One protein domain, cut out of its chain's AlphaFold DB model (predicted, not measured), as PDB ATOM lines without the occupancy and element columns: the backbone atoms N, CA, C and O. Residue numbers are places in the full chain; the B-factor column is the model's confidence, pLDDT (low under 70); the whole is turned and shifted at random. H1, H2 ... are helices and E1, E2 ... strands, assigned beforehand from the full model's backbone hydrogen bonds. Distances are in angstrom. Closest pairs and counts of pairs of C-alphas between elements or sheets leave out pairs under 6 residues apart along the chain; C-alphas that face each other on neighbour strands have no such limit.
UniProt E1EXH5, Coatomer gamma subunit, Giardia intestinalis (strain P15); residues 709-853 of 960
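Overview. This is residues 709 to 853 of the 960 residues of the protein "Coatomer gamma subunit" of Giardia intestinalis (strain P15) (UniProt E1EXH5). Two strongly twisted sheets lie partly face to face as a sandwich, the larger made of E4, E3, E6 and E7 and the smaller of E1, E2 and E5, and they come together at one end, where E2 ends, E3 begins and E4 ends. A long unnamed stretch, residues 709 to 733, runs to the E1 edge and is tied to E1 by two short pairings, while two very short helices, H1 and H2, sit at the margins. The printed part has 145 residues with two named helices and seven named strands, in the order E1 E2 E3 H1 E4 E5 H2 E6 E7; the sheets have the orders E4 - E3 - E6 - E7 and E1 - E2 - E5, both antiparallel throughout. The class is mostly strand, although under half of the printed residues are in named elements. The whole is compact, with a radius of gyration of the C-alphas of 15.8 A, and spans 47 by 35 by 26 A.

Arrangement. In the larger sheet the inner strands are E3, residues 765 to 775, and E6, residues 827 to 835, antiparallel at 163 degrees, with N 772 and O 830 2.8 A apart, within hydrogen-bond range. E4, residues 788 to 793, is the edge strand beside E3, with N 789 and O 769 at 2.8 A. E7, residues 838 to 843, is the other edge strand and forms a hairpin with E6, with N 833 and O 840 at 2.9 A. E3 bends by 62 degrees at residue 768. In the smaller sheet E2, residues 749 to 759, is the inner strand; it forms a hairpin with E1, residues 734 to 744, with N 741 and O 752 at 2.8 A. On the other side of E2 is E5, residues 798 to 805, antiparallel at 159 degrees, with N 753 and O 802 at 2.8 A. The two sheets form a sandwich, two sheets face to face: the facing parts are 9.4 A centre to centre, with best planes 26 degrees apart and strands at 29 degrees. The closest C-alphas of E2 and E4 are those of Thr 759 and Ser 793, 5.1 A apart. E1 and E6 are near each other, with 6 pairs of C-alphas within 10 A, while E7 is apart from E1, E2 and E5. H1, residues 784 to 787, stands at the larger sheet's level, at a height of 1.6 A, and only grazes the smaller sheet with residues 785 to 787. H2, residues 814 to 817, is not on the larger sheet and only grazes the smaller one with Phe 814. Both helices are too short for an O i to N i+4 pair; the one O i to N i+3 pair is within range in H2 but not in H1.

Along the chain. E1 measures 33.2 A from C-alpha 734 at (106.571, -19.912, 16.939) to C-alpha 744 at (137.575, -21.194, 5.143). E2 measures 33.1 A, E3 29.1 A, E6 25.5 A and E5 23.9 A. E7, the last strand, measures 17.0 A and ends with C-alpha 843 at (106.866, -16.607, 6.014). Residues 718 to 719 pair with residues 742 to 743 of E1, and residues 725 to 726 with residues 737 to 738 of E1, both antiparallel.

Size, cuts and confidence. The two C-alphas farthest apart are those of Asp 746 and Asp 836, 47.3 A. The printed part has no cut and no long link. The mean pLDDT of the printed part is 72.5; 50 residues are under 70, among them residues 709 to 723, 743 to 749, 781 to 786 and 815 to 824.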
ATOM      1  N   LYS A 709     135.985 -36.475   3.160       33.22
ATOM      2  CA  LYS A 709     137.368 -36.997   3.123       33.22
ATOM      3  C   LYS A 709     138.415 -35.900   3.393       33.22
ATOM      4  O   LYS A 709     138.759 -35.142   2.492       33.22
ATOM      5  N   GLY A 710     139.003 -35.903   4.595       42.31
ATOM      6  CA  GLY A 710     140.209 -35.124   4.922       42.31
ATOM      7  C   GLY A 710     140.163 -34.252   6.183       42.31
ATOM      8  O   GLY A 710     141.141 -33.563   6.464       42.31
ATOM      9  N   THR A 711     139.095 -34.271   6.975       41.97
ATOM     10  CA  THR A 711     138.891 -33.337   8.097       41.97
ATOM     11  C   THR A 711     139.213 -33.952   9.465       41.97
ATOM     12  O   THR A 711     138.336 -34.374  10.206       41.97
ATOM     13  N   ARG A 712     140.496 -33.954   9.864       37.47
ATOM     14  CA  ARG A 712     140.903 -34.175  11.277       37.47
ATOM     15  C   ARG A 712     141.180 -32.883  12.067       37.47
ATOM     16  O   ARG A 712     141.651 -32.953  13.194       37.47
ATOM     17  N   SER A 713     140.866 -31.707  11.512       46.97
ATOM     18  CA  SER A 713     140.936 -30.418  12.225       46.97
ATOM     19  C   SER A 713     140.037 -29.354  11.564       46.97
ATOM     20  O   SER A 713     140.530 -28.434  10.908       46.97
ATOM     21  N   LEU A 714     138.712 -29.493  11.685       43.62
ATOM     22  CA  LEU A 714     137.729 -28.506  11.184       43.62
ATOM     23  C   LEU A 714     137.845 -27.141  11.875       43.62
ATOM     24  O   LEU A 714     137.550 -26.099  11.300       43.62
ATOM     25  N   SER A 715     138.352 -27.153  13.096       42.59
ATOM     26  CA  SER A 715     138.468 -26.016  13.995       42.59
ATOM     27  C   SER A 715     139.430 -24.916  13.513       42.59
ATOM     28  O   SER A 715     139.313 -23.780  13.950       42.59
ATOM     29  N   ASN A 716     140.332 -25.209  12.568       39.28
ATOM     30  CA  ASN A 716     141.255 -24.221  11.980       39.28
ATOM     31  C   ASN A 716     140.580 -23.178  11.086       39.28
ATOM     32  O   ASN A 716     141.236 -22.239  10.639       39.28
ATOM     33  N   TYR A 717     139.312 -23.387  10.749       48.75
ATOM     34  CA  TYR A 717     138.703 -22.706   9.622       48.75
ATOM     35  C   TYR A 717     137.300 -22.195   9.916       48.75
ATOM     36  O   TYR A 717     136.744 -21.552   9.036       48.75
ATOM     37  N   LEU A 718     136.754 -22.478  11.106       55.19
ATOM     38  CA  LEU A 718     135.418 -22.086  11.548       55.19
ATOM     39  C   LEU A 718     135.459 -20.728  12.267       55.19
ATOM     40  O   LEU A 718     136.315 -20.511  13.118       55.19
ATOM     41  N   PHE A 719     134.520 -19.836  11.960       62.94
ATOM     42  CA  PHE A 719     134.365 -18.534  12.615       62.94
ATOM     43  C   PHE A 719     132.894 -18.194  12.823       62.94
ATOM     44  O   PHE A 719     132.084 -18.429  11.936       62.94
ATOM     45  N   THR A 720     132.541 -17.619  13.969       63.31
ATOM     46  CA  THR A 720     131.185 -17.137  14.262       63.31
ATOM     47  C   THR A 720     131.235 -15.979  15.253       63.31
ATOM     48  O   THR A 720     132.105 -15.953  16.123       63.31
ATOM     49  N   ASN A 721     130.305 -15.031  15.128       60.09
ATOM     50  CA  ASN A 721     130.109 -13.933  16.081       60.09
ATOM     51  C   ASN A 721     129.205 -14.322  17.267       60.09
ATOM     52  O   ASN A 721     129.046 -13.548  18.208       60.09
ATOM     53  N   GLY A 722     128.596 -15.509  17.213       59.12
ATOM     54  CA  GLY A 722     127.733 -16.047  18.252       59.12
ATOM     55  C   GLY A 722     126.341 -15.408  18.374       59.12
ATOM     56  O   GLY A 722     125.663 -15.594  19.387       59.12
ATOM     57  N   ILE A 723     125.901 -14.653  17.367       65.06
ATOM     58  CA  ILE A 723     124.646 -13.893  17.413       65.06
ATOM     59  C   ILE A 723     123.529 -14.662  16.705       65.06
ATOM     60  O   ILE A 723     123.741 -15.288  15.664       65.06
ATOM     61  N   TRP A 724     122.334 -14.628  17.300       70.38
ATOM     62  CA  TRP A 724     121.110 -15.208  16.751       70.38
ATOM     63  C   TRP A 724     120.211 -14.107  16.195       70.38
ATOM     64  O   TRP A 724     119.786 -13.207  16.920       70.38
ATOM     65  N   HIS A 725     119.893 -14.208  14.913       78.06
ATOM     66  CA  HIS A 725     119.040 -13.278  14.188       78.06
ATOM     67  C   HIS A 725     117.619 -13.837  14.099       78.06
ATOM     68  O   HIS A 725     117.440 -14.913  13.528       78.06
ATOM     69  N   PRO A 726     116.592 -13.149  14.621       81.56
ATOM     70  CA  PRO A 726     115.216 -13.618  14.509       81.56
ATOM     71  C   PRO A 726     114.729 -13.512  13.061       81.56
ATOM     72  O   PRO A 726     114.569 -12.412  12.519       81.56
ATOM     73  N   ILE A 727     114.449 -14.660  12.444       84.88
ATOM     74  CA  ILE A 727     113.995 -14.751  11.047       84.88
ATOM     75  C   ILE A 727     112.478 -14.938  10.926       84.88
ATOM     76  O   ILE A 727     111.932 -14.888   9.827       84.88
ATOM     77  N   VAL A 728     111.774 -15.083  12.050       81.06
ATOM     78  CA  VAL A 728     110.306 -15.057  12.142       81.06
ATOM     79  C   VAL A 728     109.862 -13.765  12.831       81.06
ATOM     80  O   VAL A 728     110.504 -13.284  13.765       81.06
ATOM     81  N   THR A 729     108.769 -13.155  12.368       69.56
ATOM     82  CA  THR A 729     108.206 -11.971  13.030       69.56
ATOM     83  C   THR A 729     107.638 -12.347  14.400       69.56
ATOM     84  O   THR A 729     106.945 -13.349  14.538       69.56
ATOM     85  N   SER A 730     107.851 -11.499  15.410       57.44
ATOM     86  CA  SER A 730     107.416 -11.711  16.806       57.44
ATOM     87  C   SER A 730     105.896 -11.812  17.021       57.44
ATOM     88  O   SER A 730     105.439 -11.915  18.151       57.44
ATOM     89  N   SER A 731     105.107 -11.725  15.950       57.41
ATOM     90  CA  SER A 731     103.651 -11.847  15.939       57.41
ATOM     91  C   SER A 731     103.152 -13.295  15.970       57.41
ATOM     92  O   SER A 731     101.946 -13.498  16.084       57.41
ATOM     93  N   TYR A 732     104.040 -14.280  15.817       63.25
ATOM     94  CA  TYR A 732     103.687 -15.697  15.757       63.25
ATOM     95  C   TYR A 732     104.032 -16.434  17.058       63.25
ATOM     96  O   TYR A 732     105.026 -16.139  17.726       63.25
ATOM     97  N   ASP A 733     103.232 -17.453  17.377       72.50
ATOM     98  CA  ASP A 733     103.423 -18.324  18.549       72.50
ATOM     99  C   ASP A 733     104.610 -19.303  18.378       72.50
ATOM    100  O   ASP A 733     104.885 -20.136  19.244       72.50
ATOM    101  N   VAL A 734     105.350 -19.175  17.271       79.69
ATOM    102  CA  VAL A 734     106.571 -19.912  16.939       79.69
ATOM    103  C   VAL A 734     107.758 -18.963  16.773       79.69
ATOM    104  O   VAL A 734     107.619 -17.831  16.311       79.69
ATOM    105  N   ARG A 735     108.945 -19.456  17.120       84.50
ATOM    106  CA  ARG A 735     110.229 -18.763  17.041       84.50
ATOM    107  C   ARG A 735     111.161 -19.537  16.121       84.50
ATOM    108  O   ARG A 735     111.307 -20.754  16.249       84.50
ATOM    109  N   CYS A 736     111.828 -18.820  15.226       84.81
ATOM    110  CA  CYS A 736     112.969 -19.349  14.502       84.81
ATOM    111  C   CYS A 736     114.037 -18.268  14.372       84.81
ATOM    112  O   CYS A 736     113.756 -17.187  13.845       84.81
ATOM    113  N   ASP A 737     115.239 -18.584  14.844       84.12
ATOM    114  CA  ASP A 737     116.398 -17.701  14.769       84.12
ATOM    115  C   ASP A 737     117.513 -18.366  13.960       84.12
ATOM    116  O   ASP A 737     117.658 -19.588  14.006       84.12
ATOM    117  N   ALA A 738     118.317 -17.567  13.261       82.69
ATOM    118  CA  ALA A 738     119.458 -18.018  12.475       82.69
ATOM    119  C   ALA A 738     120.786 -17.501  13.044       82.69
ATOM    120  O   ALA A 738     120.875 -16.353  13.467       82.69
ATOM    121  N   SER A 739     121.834 -18.319  13.017       79.81
ATOM    122  CA  SER A 739     123.208 -17.911  13.335       79.81
ATOM    123  C   SER A 739     124.171 -18.460  12.286       79.81
ATOM    124  O   SER A 739     123.898 -19.497  11.679       79.81
ATOM    125  N   TYR A 740     125.287 -17.776  12.046       78.62
ATOM    126  CA  TYR A 740     126.197 -18.103  10.947       78.62
ATOM    127  C   TYR A 740     127.564 -18.540  11.463       78.62
ATOM    128  O   TYR A 740     128.167 -17.895  12.325       78.62
ATOM    129  N   ILE A 741     128.063 -19.635  10.896       73.19
ATOM    130  CA  ILE A 741     129.417 -20.130  11.101       73.19
ATOM    131  C   ILE A 741     130.107 -20.218   9.737       73.19
ATOM    132  O   ILE A 741     129.690 -20.944   8.841       73.19
ATOM    133  N   PHE A 742     131.188 -19.479   9.568       75.12
ATOM    134  CA  PHE A 742     131.958 -19.377   8.338       75.12
ATOM    135  C   PHE A 742     133.088 -20.400   8.331       75.12
ATOM    136  O   PHE A 742     133.816 -20.487   9.310       75.12
ATOM    137  N   LEU A 743     133.263 -21.143   7.235       69.44
ATOM    138  CA  LEU A 743     134.347 -22.117   7.073       69.44
ATOM    139  C   LEU A 743     135.268 -21.713   5.910       69.44
ATOM    140  O   LEU A 743     134.799 -21.562   4.782       69.44
ATOM    141  N   ASN A 744     136.575 -21.577   6.155       65.62
ATOM    142  CA  ASN A 744     137.575 -21.194   5.143       65.62
ATOM    143  C   ASN A 744     138.718 -22.215   4.975       65.62
ATOM    144  O   ASN A 744     139.860 -21.912   5.302       65.62
ATOM    145  N   THR A 745     138.444 -23.419   4.467       55.62
ATOM    146  CA  THR A 745     139.490 -24.431   4.186       55.62
ATOM    147  C   THR A 745     139.877 -24.435   2.698       55.62
ATOM    148  O   THR A 745     139.103 -23.990   1.852       55.62
ATOM    149  N   ASP A 746     141.029 -25.014   2.338       51.12
ATOM    150  CA  ASP A 746     141.430 -25.182   0.927       51.12
ATOM    151  C   ASP A 746     140.458 -26.057   0.106       51.12
ATOM    152  O   ASP A 746     140.353 -25.882  -1.106       51.12
ATOM    153  N   LEU A 747     139.742 -26.988   0.753       43.69
ATOM    154  CA  LEU A 747     138.820 -27.939   0.107       43.69
ATOM    155  C   LEU A 747     137.345 -27.511   0.188       43.69
ATOM    156  O   LEU A 747     136.539 -27.874  -0.665       43.69
ATOM    157  N   HIS A 748     136.990 -26.738   1.212       53.53
ATOM    158  CA  HIS A 748     135.629 -26.335   1.554       53.53
ATOM    159  C   HIS A 748     135.634 -24.896   2.071       53.53
ATOM    160  O   HIS A 748     136.118 -24.626   3.176       53.53
ATOM    161  N   LYS A 749     135.077 -23.987   1.269       66.94
ATOM    162  CA  LYS A 749     134.843 -22.589   1.635       66.94
ATOM    163  C   LYS A 749     133.347 -22.303   1.567       66.94
ATOM    164  O   LYS A 749     132.723 -22.611   0.546       66.94
ATOM    165  N   GLY A 750     132.766 -21.743   2.621       71.88
ATOM    166  CA  GLY A 750     131.322 -21.522   2.678       71.88
ATOM    167  C   GLY A 750     130.796 -21.123   4.053       71.88
ATOM    168  O   GLY A 750     131.564 -20.743   4.938       71.88
ATOM    169  N   VAL A 751     129.480 -21.220   4.213       77.00
ATOM    170  CA  VAL A 751     128.731 -20.819   5.407       77.00
ATOM    171  C   VAL A 751     127.870 -21.985   5.886       77.00
ATOM    172  O   VAL A 751     127.104 -22.575   5.125       77.00
ATOM    173  N   LEU A 752     127.993 -22.306   7.168       75.19
ATOM    174  CA  LEU A 752     127.078 -23.142   7.924       75.19
ATOM    175  C   LEU A 752     126.063 -22.224   8.612       75.19
ATOM    176  O   LEU A 752     126.437 -21.336   9.374       75.19
ATOM    177  N   ILE A 753     124.783 -22.435   8.342       81.56
ATOM    178  CA  ILE A 753     123.686 -21.689   8.954       81.56
ATOM    179  C   ILE A 753     123.064 -22.581  10.019       81.56
ATOM    180  O   ILE A 753     122.615 -23.684   9.711       81.56
ATOM    181  N   LEU A 754     123.047 -22.115  11.260       78.25
ATOM    182  CA  LEU A 754     122.339 -22.737  12.369       78.25
ATOM    183  C   LEU A 754     120.947 -22.130  12.485       78.25
ATOM    184  O   LEU A 754     120.799 -20.918  12.392       78.25
ATOM    185  N   PHE A 755     119.954 -22.962  12.762       83.38
ATOM    186  CA  PHE A 755     118.577 -22.565  13.017       83.38
ATOM    187  C   PHE A 755     118.161 -23.053  14.398       83.38
ATOM    188  O   PHE A 755     118.279 -24.243  14.679       83.38
ATOM    189  N   SER A 756     117.651 -22.165  15.245       85.44
ATOM    190  CA  SER A 756     117.016 -22.526  16.513       85.44
ATOM    191  C   SER A 756     115.511 -22.432  16.331       85.44
ATOM    192  O   SER A 756     114.992 -21.347  16.086       85.44
ATOM    193  N   MET A 757     114.821 -23.570  16.396       87.19
ATOM    194  CA  MET A 757     113.372 -23.672  16.230       87.19
ATOM    195  C   MET A 757     112.722 -23.879  17.597       87.19
ATOM    196  O   MET A 757     113.188 -24.697  18.392       87.19
ATOM    197  N   GLY A 758     111.649 -23.148  17.879       87.19
ATOM    198  CA  GLY A 758     110.969 -23.179  19.169       87.19
ATOM    199  C   GLY A 758     109.557 -22.620  19.094       87.19
ATOM    200  O   GLY A 758     109.153 -22.039  18.091       87.19
ATOM    201  N   THR A 759     108.804 -22.753  20.178       82.62
ATOM    202  CA  THR A 759     107.569 -21.987  20.384       82.62
ATOM    203  C   THR A 759     107.881 -20.700  21.155       82.62
ATOM    204  O   THR A 759     108.880 -20.617  21.872       82.62
ATOM    205  N   SER A 760     107.064 -19.665  20.974       76.69
ATOM    206  CA  SER A 760     107.185 -18.392  21.702       76.69
ATOM    207  C   SER A 760     106.585 -18.487  23.113       76.69
ATOM    208  O   SER A 760     107.005 -17.759  24.012       76.69
ATOM    209  N   ASP A 761     105.638 -19.411  23.320       73.88
ATOM    210  CA  ASP A 761     104.976 -19.689  24.599       73.88
ATOM    211  C   ASP A 761     105.571 -20.937  25.286       73.88
ATOM    212  O   ASP A 761     105.984 -21.900  24.640       73.88
ATOM    213  N   LYS A 762     105.631 -20.933  26.618       70.81
ATOM    214  CA  LYS A 762     106.061 -22.068  27.455       70.81
ATOM    215  C   LYS A 762     105.026 -23.174  27.539       70.81
ATOM    216  O   LYS A 762     105.415 -24.315  27.768       70.81
ATOM    217  N   ASP A 763     103.766 -22.839  27.302       72.31
ATOM    218  CA  ASP A 763     102.663 -23.790  27.379       72.31
ATOM    219  C   ASP A 763     102.333 -24.423  26.013       72.31
ATOM    220  O   ASP A 763     101.504 -25.328  25.943       72.31
ATOM    221  N   LEU A 764     102.998 -23.988  24.933       73.81
ATOM    222  CA  LEU A 764     102.815 -24.521  23.580       73.81
ATOM    223  C   LEU A 764     103.958 -25.455  23.181       73.81
ATOM    224  O   LEU A 764     105.139 -25.119  23.319       73.81
ATOM    225  N   GLN A 765     103.593 -26.596  22.599       83.50
ATOM    226  CA  GLN A 765     104.511 -27.555  21.997       83.50
ATOM    227  C   GLN A 765     104.101 -27.800  20.543       83.50
ATOM    228  O   GLN A 765     102.943 -28.085  20.262       83.50
ATOM    229  N   ALA A 766     105.052 -27.678  19.623       84.38
ATOM    230  CA  ALA A 766     104.864 -28.061  18.235       84.38
ATOM    231  C   ALA A 766     105.218 -29.535  18.047       84.38
ATOM    232  O   ALA A 766     106.332 -29.964  18.354       84.38
ATOM    233  N   ASP A 767     104.273 -30.298  17.513       81.50
ATOM    234  CA  ASP A 767     104.447 -31.699  17.156       81.50
ATOM    235  C   ASP A 767     105.501 -31.843  16.060       81.50
ATOM    236  O   ASP A 767     106.380 -32.698  16.160       81.50
ATOM    237  N   VAL A 768     105.466 -30.957  15.058       86.44
ATOM    238  CA  VAL A 768     106.417 -30.923  13.941       86.44
ATOM    239  C   VAL A 768     106.705 -29.479  13.531       86.44
ATOM    240  O   VAL A 768     105.807 -28.646  13.479       86.44
ATOM    241  N   MET A 769     107.952 -29.178  13.177       88.44
ATOM    242  CA  MET A 769     108.385 -27.953  12.504       88.44
ATOM    243  C   MET A 769     109.252 -28.312  11.293       88.44
ATOM    244  O   MET A 769     110.113 -29.184  11.387       88.44
ATOM    245  N   ARG A 770     109.037 -27.659  10.148       88.94
ATOM    246  CA  ARG A 770     109.780 -27.867   8.895       88.94
ATOM    247  C   ARG A 770     110.111 -26.533   8.247       88.94
ATOM    248  O   ARG A 770     109.213 -25.767   7.897       88.94
ATOM    249  N   LEU A 771     111.398 -26.269   8.057       87.31
ATOM    250  CA  LEU A 771     111.864 -25.074   7.361       87.31
ATOM    251  C   LEU A 771     111.971 -25.356   5.860       87.31
ATOM    252  O   LEU A 771     112.637 -26.308   5.450       87.31
ATOM    253  N   HIS A 772     111.348 -24.501   5.053       87.12
ATOM    254  CA  HIS A 772     111.460 -24.445   3.597       87.12
ATOM    255  C   HIS A 772     112.217 -23.176   3.216       87.12
ATOM    256  O   HIS A 772     111.736 -22.083   3.502       87.12
ATOM    257  N   LEU A 773     113.391 -23.303   2.598       87.38
ATOM    258  CA  LEU A 773     114.266 -22.174   2.284       87.38
ATOM    259  C   LEU A 773     114.338 -21.897   0.783       87.38
ATOM    260  O   LEU A 773     114.427 -22.807  -0.043       87.38
ATOM    261  N   THR A 774     114.379 -20.617   0.441       83.69
ATOM    262  CA  THR A 774     114.652 -20.114  -0.903       83.69
ATOM    263  C   THR A 774     115.891 -19.229  -0.885       83.69
ATOM    264  O   THR A 774     116.208 -18.596   0.120       83.69
ATOM    265  N   MET A 775     116.608 -19.179  -2.002       84.25
ATOM    266  CA  MET A 775     117.752 -18.301  -2.215       84.25
ATOM    267  C   MET A 775     117.561 -17.584  -3.547       84.25
ATOM    268  O   MET A 775     117.460 -18.241  -4.583       84.25
ATOM    269  N   SER A 776     117.490 -16.248  -3.526       70.19
ATOM    270  CA  SER A 776     117.200 -15.449  -4.735       70.19
ATOM    271  C   SER A 776     115.977 -15.975  -5.516       70.19
ATOM    272  O   SER A 776     116.041 -16.181  -6.723       70.19
ATOM    273  N   GLU A 777     114.882 -16.255  -4.797       66.00
ATOM    274  CA  GLU A 777     113.604 -16.791  -5.314       66.00
ATOM    275  C   GLU A 777     113.614 -18.254  -5.813       66.00
ATOM    276  O   GLU A 777     112.546 -18.801  -6.086       66.00
ATOM    277  N   ALA A 778     114.765 -18.933  -5.855       75.25
ATOM    278  CA  ALA A 778     114.855 -20.363  -6.168       75.25
ATOM    279  C   ALA A 778     114.820 -21.229  -4.897       75.25
ATOM    280  O   ALA A 778     115.467 -20.905  -3.902       75.25
ATOM    281  N   GLU A 779     114.086 -22.345  -4.917       77.44
ATOM    282  CA  GLU A 779     114.026 -23.280  -3.785       77.44
ATOM    283  C   GLU A 779     115.368 -24.007  -3.596       77.44
ATOM    284  O   GLU A 779     115.956 -24.531  -4.547       77.44
ATOM    285  N   LEU A 780     115.868 -24.026  -2.359       78.31
ATOM    286  CA  LEU A 780     117.097 -24.731  -2.008       78.31
ATOM    287  C   LEU A 780     116.798 -26.222  -1.828       78.31
ATOM    288  O   LEU A 780     115.974 -26.604  -1.004       78.31
ATOM    289  N   SER A 781     117.505 -27.088  -2.555       68.44
ATOM    290  CA  SER A 781     117.379 -28.539  -2.387       68.44
ATOM    291  C   SER A 781     118.263 -29.047  -1.240       68.44
ATOM    292  O   SER A 781     119.492 -28.953  -1.326       68.44
ATOM    293  N   TYR A 782     117.662 -29.642  -0.213       67.75
ATOM    294  CA  TYR A 782     118.348 -30.310   0.900       67.75
ATOM    295  C   TYR A 782     117.525 -31.512   1.404       67.75
ATOM    296  O   TYR A 782     116.333 -31.606   1.097       67.75
ATOM    297  N   PRO A 783     118.131 -32.462   2.142       57.59
ATOM    298  CA  PRO A 783     117.395 -33.580   2.727       57.59
ATOM    299  C   PRO A 783     116.318 -33.067   3.693       57.59
ATOM    300  O   PRO A 783     116.606 -32.232   4.548       57.59
ATOM    301  N   ALA A 784     115.085 -33.573   3.580       55.03
ATOM    302  CA  ALA A 784     113.947 -33.096   4.378       55.03
ATOM    303  C   ALA A 784     114.189 -33.195   5.899       55.03
ATOM    304  O   ALA A 784     113.732 -32.341   6.652       55.03
ATOM    305  N   GLU A 785     114.960 -34.199   6.325       54.94
ATOM    306  CA  GLU A 785     115.321 -34.455   7.724       54.94
ATOM    307  C   GLU A 785     116.226 -33.359   8.318       54.94
ATOM    308  O   GLU A 785     116.155 -33.072   9.513       54.94
ATOM    309  N   SER A 786     117.045 -32.698   7.489       59.38
ATOM    310  CA  SER A 786     118.067 -31.744   7.946       59.38
ATOM    311  C   SER A 786     117.483 -30.461   8.539       59.38
ATOM    312  O   SER A 786     118.122 -29.844   9.385       59.38
ATOM    313  N   LEU A 787     116.268 -30.069   8.136       76.94
ATOM    314  CA  LEU A 787     115.582 -28.865   8.627       76.94
ATOM    315  C   LEU A 787     114.167 -29.160   9.150       76.94
ATOM    316  O   LEU A 787     113.294 -28.290   9.133       76.94
ATOM    317  N   SER A 788     113.945 -30.389   9.625       82.19
ATOM    318  CA  SER A 788     112.725 -30.786  10.326       82.19
ATOM    319  C   SER A 788     112.997 -31.117  11.791       82.19
ATOM    320  O   SER A 788     114.000 -31.758  12.117       82.19
ATOM    321  N   ALA A 789     112.099 -30.719  12.680       81.50
ATOM    322  CA  ALA A 789     112.156 -31.017  14.103       81.50
ATOM    323  C   ALA A 789     110.790 -31.496  14.595       81.50
ATOM    324  O   ALA A 789     109.764 -31.047  14.096       81.50
ATOM    325  N   GLU A 790     110.786 -32.400  15.569       84.75
ATOM    326  CA  GLU A 790     109.571 -32.947  16.175       84.75
ATOM    327  C   GLU A 790     109.565 -32.634  17.674       84.75
ATOM    328  O   GLU A 790     110.629 -32.516  18.287       84.75
ATOM    329  N   HIS A 791     108.373 -32.499  18.258       80.81
ATOM    330  CA  HIS A 791     108.162 -32.266  19.692       80.81
ATOM    331  C   HIS A 791     108.913 -31.045  20.260       80.81
ATOM    332  O   HIS A 791     109.511 -31.104  21.337       80.81
ATOM    333  N   VAL A 792     108.857 -29.919  19.553       81.31
ATOM    334  CA  VAL A 792     109.607 -28.693  19.848       81.31
ATOM    335  C   VAL A 792     108.831 -27.788  20.813       81.31
ATOM    336  O   VAL A 792     107.640 -27.562  20.627       81.31
ATOM    337  N   SER A 793     109.485 -27.217  21.827       81.88
ATOM    338  CA  SER A 793     108.853 -26.274  22.774       81.88
ATOM    339  C   SER A 793     109.788 -25.120  23.134       81.88
ATOM    340  O   SER A 793     110.984 -25.183  22.860       81.88
ATOM    341  N   SER A 794     109.294 -24.070  23.795       71.81
ATOM    342  CA  SER A 794     110.159 -22.966  24.241       71.81
ATOM    343  C   SER A 794     111.141 -23.374  25.346       71.81
ATOM    344  O   SER A 794     112.210 -22.781  25.476       71.81
ATOM    345  N   THR A 795     110.817 -24.414  26.125       67.75
ATOM    346  CA  THR A 795     111.715 -25.007  27.133       67.75
ATOM    347  C   THR A 795     112.669 -26.055  26.561       67.75
ATOM    348  O   THR A 795     113.613 -26.448  27.242       67.75
ATOM    349  N   GLY A 796     112.438 -26.493  25.322       69.75
ATOM    350  CA  GLY A 796     113.282 -27.428  24.583       69.75
ATOM    351  C   GLY A 796     113.354 -27.046  23.103       69.75
ATOM    352  O   GLY A 796     112.801 -27.778  22.278       69.75
ATOM    353  N   PRO A 797     113.963 -25.893  22.759       77.00
ATOM    354  CA  PRO A 797     114.140 -25.498  21.371       77.00
ATOM    355  C   PRO A 797     115.118 -26.453  20.684       77.00
ATOM    356  O   PRO A 797     116.121 -26.864  21.268       77.00
ATOM    357  N   VAL A 798     114.830 -26.794  19.434       78.31
ATOM    358  CA  VAL A 798     115.616 -27.753  18.657       78.31
ATOM    359  C   VAL A 798     116.484 -27.002  17.662       78.31
ATOM    360  O   VAL A 798     115.999 -26.145  16.921       78.31
ATOM    361  N   LYS A 799     117.773 -27.343  17.621       77.31
ATOM    362  CA  LYS A 799     118.708 -26.756  16.664       77.31
ATOM    363  C   LYS A 799     118.860 -27.636  15.430       77.31
ATOM    364  O   LYS A 799     118.900 -28.868  15.507       77.31
ATOM    365  N   ARG A 800     118.917 -26.989  14.273       79.19
ATOM    366  CA  ARG A 800     119.142 -27.588  12.954       79.19
ATOM    367  C   ARG A 800     120.187 -26.789  12.204       79.19
ATOM    368  O   ARG A 800     120.485 -25.663  12.589       79.19
ATOM    369  N   TYR A 801     120.766 -27.366  11.160       73.25
ATOM    370  CA  TYR A 801     121.840 -26.705  10.435       73.25
ATOM    371  C   TYR A 801     121.777 -26.981   8.931       73.25
ATOM    372  O   TYR A 801     121.264 -28.008   8.488       73.25
ATOM    373  N   LEU A 802     122.319 -26.053   8.144       77.12
ATOM    374  CA  LEU A 802     122.463 -26.169   6.696       77.12
ATOM    375  C   LEU A 802     123.847 -25.680   6.267       77.12
ATOM    376  O   LEU A 802     124.239 -24.563   6.588       77.12
ATOM    377  N   TRP A 803     124.569 -26.495   5.500       74.56
ATOM    378  CA  TRP A 803     125.863 -26.124   4.925       74.56
ATOM    379  C   TRP A 803     125.728 -25.665   3.468       74.56
ATOM    380  O   TRP A 803     125.162 -26.376   2.632       74.56
ATOM    381  N   LEU A 804     126.315 -24.509   3.144       74.38
ATOM    382  CA  LEU A 804     126.370 -23.947   1.794       74.38
ATOM    383  C   LEU A 804     127.808 -23.566   1.426       74.38
ATOM    384  O   LEU A 804     128.441 -22.764   2.105       74.38
ATOM    385  N   SER A 805     128.326 -24.102   0.317       73.69
ATOM    386  CA  SER A 805     129.614 -23.670  -0.244       73.69
ATOM    387  C   SER A 805     129.488 -22.320  -0.962       73.69
ATOM    388  O   SER A 805     128.427 -22.018  -1.508       73.69
ATOM    389  N   PHE A 806     130.567 -21.531  -1.042       74.44
ATOM    390  CA  PHE A 806     130.557 -20.252  -1.781       74.44
ATOM    391  C   PHE A 806     130.178 -20.395  -3.248       74.44
ATOM    392  O   PHE A 806     129.545 -19.502  -3.792       74.44
ATOM    393  N   ASP A 807     130.493 -21.527  -3.876       71.31
ATOM    394  CA  ASP A 807     130.105 -21.779  -5.269       71.31
ATOM    395  C   ASP A 807     128.581 -21.786  -5.470       71.31
ATOM    396  O   ASP A 807     128.098 -21.629  -6.590       71.31
ATOM    397  N   LYS A 808     127.823 -21.996  -4.386       72.81
ATOM    398  CA  LYS A 808     126.360 -21.964  -4.363       72.81
ATOM    399  C   LYS A 808     125.805 -20.637  -3.848       72.81
ATOM    400  O   LYS A 808     124.597 -20.462  -3.891       72.81
ATOM    401  N   LEU A 809     126.640 -19.729  -3.350       77.81
ATOM    402  CA  LEU A 809     126.222 -18.442  -2.797       77.81
ATOM    403  C   LEU A 809     126.367 -17.340  -3.865       77.81
ATOM    404  O   LEU A 809     127.220 -17.437  -4.748       77.81
ATOM    405  N   PRO A 810     125.559 -16.265  -3.813       72.12
ATOM    406  CA  PRO A 810     125.630 -15.180  -4.798       72.12
ATOM    407  C   PRO A 810     126.876 -14.283  -4.635       72.12
ATOM    408  O   PRO A 810     127.122 -13.399  -5.457       72.12
ATOM    409  N   TYR A 811     127.678 -14.517  -3.593       73.31
ATOM    410  CA  TYR A 811     128.969 -13.884  -3.337       73.31
ATOM    411  C   TYR A 811     130.084 -14.937  -3.392       73.31
ATOM    412  O   TYR A 811     129.948 -16.035  -2.856       73.31
ATOM    413  N   LYS A 812     131.203 -14.605  -4.047       67.38
ATOM    414  CA  LYS A 812     132.259 -15.587  -4.380       67.38
ATOM    415  C   LYS A 812     133.338 -15.763  -3.304       67.38
ATOM    416  O   LYS A 812     134.271 -16.540  -3.495       67.38
ATOM    417  N   GLY A 813     133.229 -15.057  -2.179       70.75
ATOM    418  CA  GLY A 813     134.165 -15.177  -1.062       70.75
ATOM    419  C   GLY A 813     133.933 -14.157   0.053       70.75
ATOM    420  O   GLY A 813     133.089 -13.271  -0.064       70.75
ATOM    421  N   PHE A 814     134.718 -14.275   1.129       70.44
ATOM    422  CA  PHE A 814     134.631 -13.417   2.322       70.44
ATOM    423  C   PHE A 814     134.894 -11.933   2.035       70.44
ATOM    424  O   PHE A 814     134.278 -11.069   2.648       70.44
ATOM    425  N   ASP A 815     135.760 -11.625   1.069       67.88
ATOM    426  CA  ASP A 815     136.073 -10.239   0.703       67.88
ATOM    427  C   ASP A 815     134.879  -9.521   0.046       67.88
ATOM    428  O   ASP A 815     134.713  -8.312   0.211       67.88
ATOM    429  N   GLU A 816     134.009 -10.258  -0.656       69.44
ATOM    430  CA  GLU A 816     132.764  -9.704  -1.205       69.44
ATOM    431  C   GLU A 816     131.713  -9.458  -0.113       69.44
ATOM    432  O   GLU A 816     130.982  -8.476  -0.196       69.44
ATOM    433  N   LEU A 817     131.663 -10.291   0.936       69.31
ATOM    434  CA  LEU A 817     130.792 -10.068   2.103       69.31
ATOM    435  C   LEU A 817     131.167  -8.797   2.879       69.31
ATOM    436  O   LEU A 817     130.292  -8.142   3.434       69.31
ATOM    437  N   LEU A 818     132.452  -8.430   2.901       64.19
ATOM    438  CA  LEU A 818     132.932  -7.206   3.553       64.19
ATOM    439  C   LEU A 818     132.645  -5.928   2.749       64.19
ATOM    440  O   LEU A 818     132.754  -4.837   3.301       64.19
ATOM    441  N   THR A 819     132.331  -6.046   1.456       60.19
ATOM    442  CA  THR A 819     132.269  -4.901   0.528       60.19
ATOM    443  C   THR A 819     130.906  -4.688  -0.130       60.19
ATOM    444  O   THR A 819     130.628  -3.575  -0.571       60.19
ATOM    445  N   LYS A 820     130.038  -5.707  -0.198       64.19
ATOM    446  CA  LYS A 820     128.667  -5.589  -0.723       64.19
ATOM    447  C   LYS A 820     127.661  -5.356   0.405       64.19
ATOM    448  O   LYS A 820     127.579  -6.152   1.335       64.19
ATOM    449  N   THR A 821     126.845  -4.315   0.265       57.31
ATOM    450  CA  THR A 821     125.820  -3.913   1.241       57.31
ATOM    451  C   THR A 821     124.610  -4.845   1.289       57.31
ATOM    452  O   THR A 821     124.004  -4.974   2.341       57.31
ATOM    453  N   ASP A 822     124.295  -5.558   0.202       60.62
ATOM    454  CA  ASP A 822     123.003  -6.257   0.048       60.62
ATOM    455  C   ASP A 822     123.078  -7.767   0.366       60.62
ATOM    456  O   ASP A 822     122.181  -8.546   0.041       60.62
ATOM    457  N   CYS A 823     124.168  -8.227   0.989       63.19
ATOM    458  CA  CYS A 823     124.390  -9.653   1.259       63.19
ATOM    459  C   CYS A 823     123.489 -10.239   2.370       63.19
ATOM    460  O   CYS A 823     123.461 -11.454   2.559       63.19
ATOM    461  N   TYR A 824     122.734  -9.413   3.096       66.62
ATOM    462  CA  TYR A 824     121.898  -9.852   4.218       66.62
ATOM    463  C   TYR A 824     120.460 -10.252   3.818       66.62
ATOM    464  O   TYR A 824     119.722 -10.744   4.665       66.62
ATOM    465  N   GLU A 825     120.048 -10.101   2.552       75.88
ATOM    466  CA  GLU A 825     118.696 -10.457   2.057       75.88
ATOM    467  C   GLU A 825     118.707 -11.645   1.074       75.88
ATOM    468  O   GLU A 825     117.930 -11.716   0.123       75.88
ATOM    469  N   ILE A 826     119.629 -12.589   1.263       78.56
ATOM    470  CA  ILE A 826     119.892 -13.655   0.283       78.56
ATOM    471  C   ILE A 826     118.914 -14.821   0.406       78.56
ATOM    472  O   ILE A 826     118.522 -15.415  -0.608       78.56
ATOM    473  N   PHE A 827     118.541 -15.154   1.638       84.81
ATOM    474  CA  PHE A 827     117.658 -16.258   1.968       84.81
ATOM    475  C   PHE A 827     116.265 -15.754   2.314       84.81
ATOM    476  O   PHE A 827     116.085 -14.736   2.978       84.81
ATOM    477  N   GLY A 828     115.267 -16.514   1.889       83.81
ATOM    478  CA  GLY A 828     113.881 -16.374   2.305       83.81
ATOM    479  C   GLY A 828     113.278 -17.752   2.526       83.81
ATOM    480  O   GLY A 828     113.981 -18.762   2.518       83.81
ATOM    481  N   GLY A 829     111.966 -17.813   2.732       86.19
ATOM    482  CA  GLY A 829     111.286 -19.096   2.835       86.19
ATOM    483  C   GLY A 829     110.062 -19.086   3.728       86.19
ATOM    484  O   GLY A 829     109.492 -18.031   4.025       86.19
ATOM    485  N   THR A 830     109.669 -20.278   4.160       86.69
ATOM    486  CA  THR A 830     108.541 -20.508   5.058       86.69
ATOM    487  C   THR A 830     108.866 -21.561   6.114       86.69
ATOM    488  O   THR A 830     109.487 -22.577   5.818       86.69
ATOM    489  N   LEU A 831     108.401 -21.353   7.339       88.06
ATOM    490  CA  LEU A 831     108.372 -22.342   8.407       88.06
ATOM    491  C   LEU A 831     106.968 -22.945   8.477       88.06
ATOM    492  O   LEU A 831     106.018 -22.248   8.822       88.06
ATOM    493  N   THR A 832     106.844 -24.230   8.172       87.94
ATOM    494  CA  THR A 832     105.617 -25.000   8.396       87.94
ATOM    495  C   THR A 832     105.685 -25.618   9.785       87.94
ATOM    496  O   THR A 832     106.701 -26.224  10.121       87.94
ATOM    497  N   TYR A 833     104.640 -25.505  10.595       87.81
ATOM    498  CA  TYR A 833     104.590 -26.139  11.913       87.81
ATOM    499  C   TYR A 833     103.229 -26.766  12.189       87.81
ATOM    500  O   TYR A 833     102.238 -26.379  11.583       87.81
ATOM    501  N   GLU A 834     103.191 -27.723  13.110       85.38
ATOM    502  CA  GLU A 834     101.989 -28.392  13.595       85.38
ATOM    503  C   GLU A 834     101.938 -28.297  15.121       85.38
ATOM    504  O   GLU A 834     102.913 -28.648  15.781       85.38
ATOM    505  N   ILE A 835     100.840 -27.786  15.678       81.50
ATOM    506  CA  ILE A 835     100.584 -27.700  17.124       81.50
ATOM    507  C   ILE A 835      99.192 -28.282  17.369       81.50
ATOM    508  O   ILE A 835      98.225 -27.837  16.745       81.50
ATOM    509  N   ASP A 836      99.085 -29.268  18.262       75.94
ATOM    510  CA  ASP A 836      97.827 -29.938  18.620       75.94
ATOM    511  C   ASP A 836      97.058 -30.481  17.392       75.94
ATOM    512  O   ASP A 836      95.828 -30.388  17.305       75.94
ATOM    513  N   GLY A 837      97.779 -31.019  16.401       68.56
ATOM    514  CA  GLY A 837      97.195 -31.548  15.161       68.56
ATOM    515  C   GLY A 837      96.730 -30.496  14.138       68.56
ATOM    516  O   GLY A 837      96.094 -30.847  13.140       68.56
ATOM    517  N   MET A 838      97.009 -29.206  14.366       68.38
ATOM    518  CA  MET A 838      96.757 -28.128  13.403       68.38
ATOM    519  C   MET A 838      98.061 -27.660  12.765       68.38
ATOM    520  O   MET A 838      98.960 -27.206  13.470       68.38
ATOM    521  N   SER A 839      98.137 -27.715  11.432       80.31
ATOM    522  CA  SER A 839      99.285 -27.212  10.672       80.31
ATOM    523  C   SER A 839      99.082 -25.776  10.185       80.31
ATOM    524  O   SER A 839      97.990 -25.408   9.749       80.31
ATOM    525  N   ASP A 840     100.140 -24.974  10.243       80.25
ATOM    526  CA  ASP A 840     100.182 -23.601   9.735       80.25
ATOM    527  C   ASP A 840     101.558 -23.294   9.112       80.25
ATOM    528  O   ASP A 840     102.526 -24.041   9.294       80.25
ATOM    529  N   VAL A 841     101.641 -22.215   8.333       84.25
ATOM    530  CA  VAL A 841     102.834 -21.824   7.573       84.25
ATOM    531  C   VAL A 841     103.138 -20.344   7.784       84.25
ATOM    532  O   VAL A 841     102.328 -19.469   7.484       84.25
ATOM    533  N   VAL A 842     104.359 -20.049   8.226       83.50
ATOM    534  CA  VAL A 842     104.842 -18.690   8.488       83.50
ATOM    535  C   VAL A 842     105.929 -18.313   7.504       83.50
ATOM    536  O   VAL A 842     106.882 -19.059   7.304       83.50
ATOM    537  N   ARG A 843     105.825 -17.127   6.904       84.19
ATOM    538  CA  ARG A 843     106.866 -16.607   6.014       84.19
ATOM    539  C   ARG A 843     108.042 -16.062   6.823       84.19
ATOM    540  O   ARG A 843     107.853 -15.291   7.762       84.19
ATOM    541  N   LEU A 844     109.250 -16.436   6.416       83.75
ATOM    542  CA  LEU A 844     110.489 -15.933   6.998       83.75
ATOM    543  C   LEU A 844     110.769 -14.512   6.494       83.75
ATOM    544  O   LEU A 844     110.475 -14.174   5.340       83.75
ATOM    545  N   ARG A 845     111.366 -13.685   7.352       83.56
ATOM    546  CA  ARG A 845     112.001 -12.431   6.937       83.56
ATOM    547  C   ARG A 845     113.182 -12.753   6.020       83.56
ATOM    548  O   ARG A 845     113.821 -13.777   6.250       83.56
ATOM    549  N   PRO A 846     113.491 -11.913   5.020       82.19
ATOM    550  CA  PRO A 846     114.755 -12.021   4.302       82.19
ATOM    551  C   PRO A 846     115.925 -12.013   5.290       82.19
ATOM    552  O   PRO A 846     115.922 -11.223   6.237       82.19
ATOM    553  N   PHE A 847     116.880 -12.920   5.103       85.25
ATOM    554  CA  PHE A 847     118.027 -13.073   5.993       85.25
ATOM    555  C   PHE A 847     119.271 -13.541   5.237       85.25
ATOM    556  O   PHE A 847     119.198 -14.074   4.130       85.25
ATOM    557  N   GLY A 848     120.439 -13.345   5.834       81.88
ATOM    558  CA  GLY A 848     121.716 -13.728   5.258       81.88
ATOM    559  C   GLY A 848     122.881 -13.242   6.110       81.88
ATOM    560  O   GLY A 848     122.687 -12.390   6.981       81.88
ATOM    561  N   PRO A 849     124.082 -13.796   5.885       77.25
ATOM    562  CA  PRO A 849     125.279 -13.336   6.561       77.25
ATOM    563  C   PRO A 849     125.598 -11.905   6.137       77.25
ATOM    564  O   PRO A 849     125.660 -11.577   4.951       77.25
ATOM    565  N   SER A 850     125.832 -11.073   7.135       71.69
ATOM    566  CA  SER A 850     126.238  -9.686   6.985       71.69
ATOM    567  C   SER A 850     127.728  -9.518   7.288       71.69
ATOM    568  O   SER A 850     128.393 -10.395   7.842       71.69
ATOM    569  N   ASN A 851     128.260  -8.352   6.946       66.88
ATOM    570  CA  ASN A 851     129.583  -7.896   7.367       66.88
ATOM    571  C   ASN A 851     129.736  -7.852   8.903       66.88
ATOM    572  O   ASN A 851     130.824  -8.126   9.406       66.88
ATOM    573  N   PHE A 852     128.651  -7.607   9.643       67.88
ATOM    574  CA  PHE A 852     128.607  -7.717  11.106       67.88
ATOM    575  C   PHE A 852     128.857  -9.150  11.607       67.88
ATOM    576  O   PHE A 852     129.474  -9.353  12.651       67.88
ATOM    577  N   ASP A 853     128.465 -10.165  10.834       71.94
ATOM    578  CA  ASP A 853     128.697 -11.569  11.188       71.94
ATOM    579  C   ASP A 853     130.150 -12.020  11.028       71.94
ATOM    580  O   ASP A 853     130.495 -13.117  11.460       71.94
TER     581      ASP A 853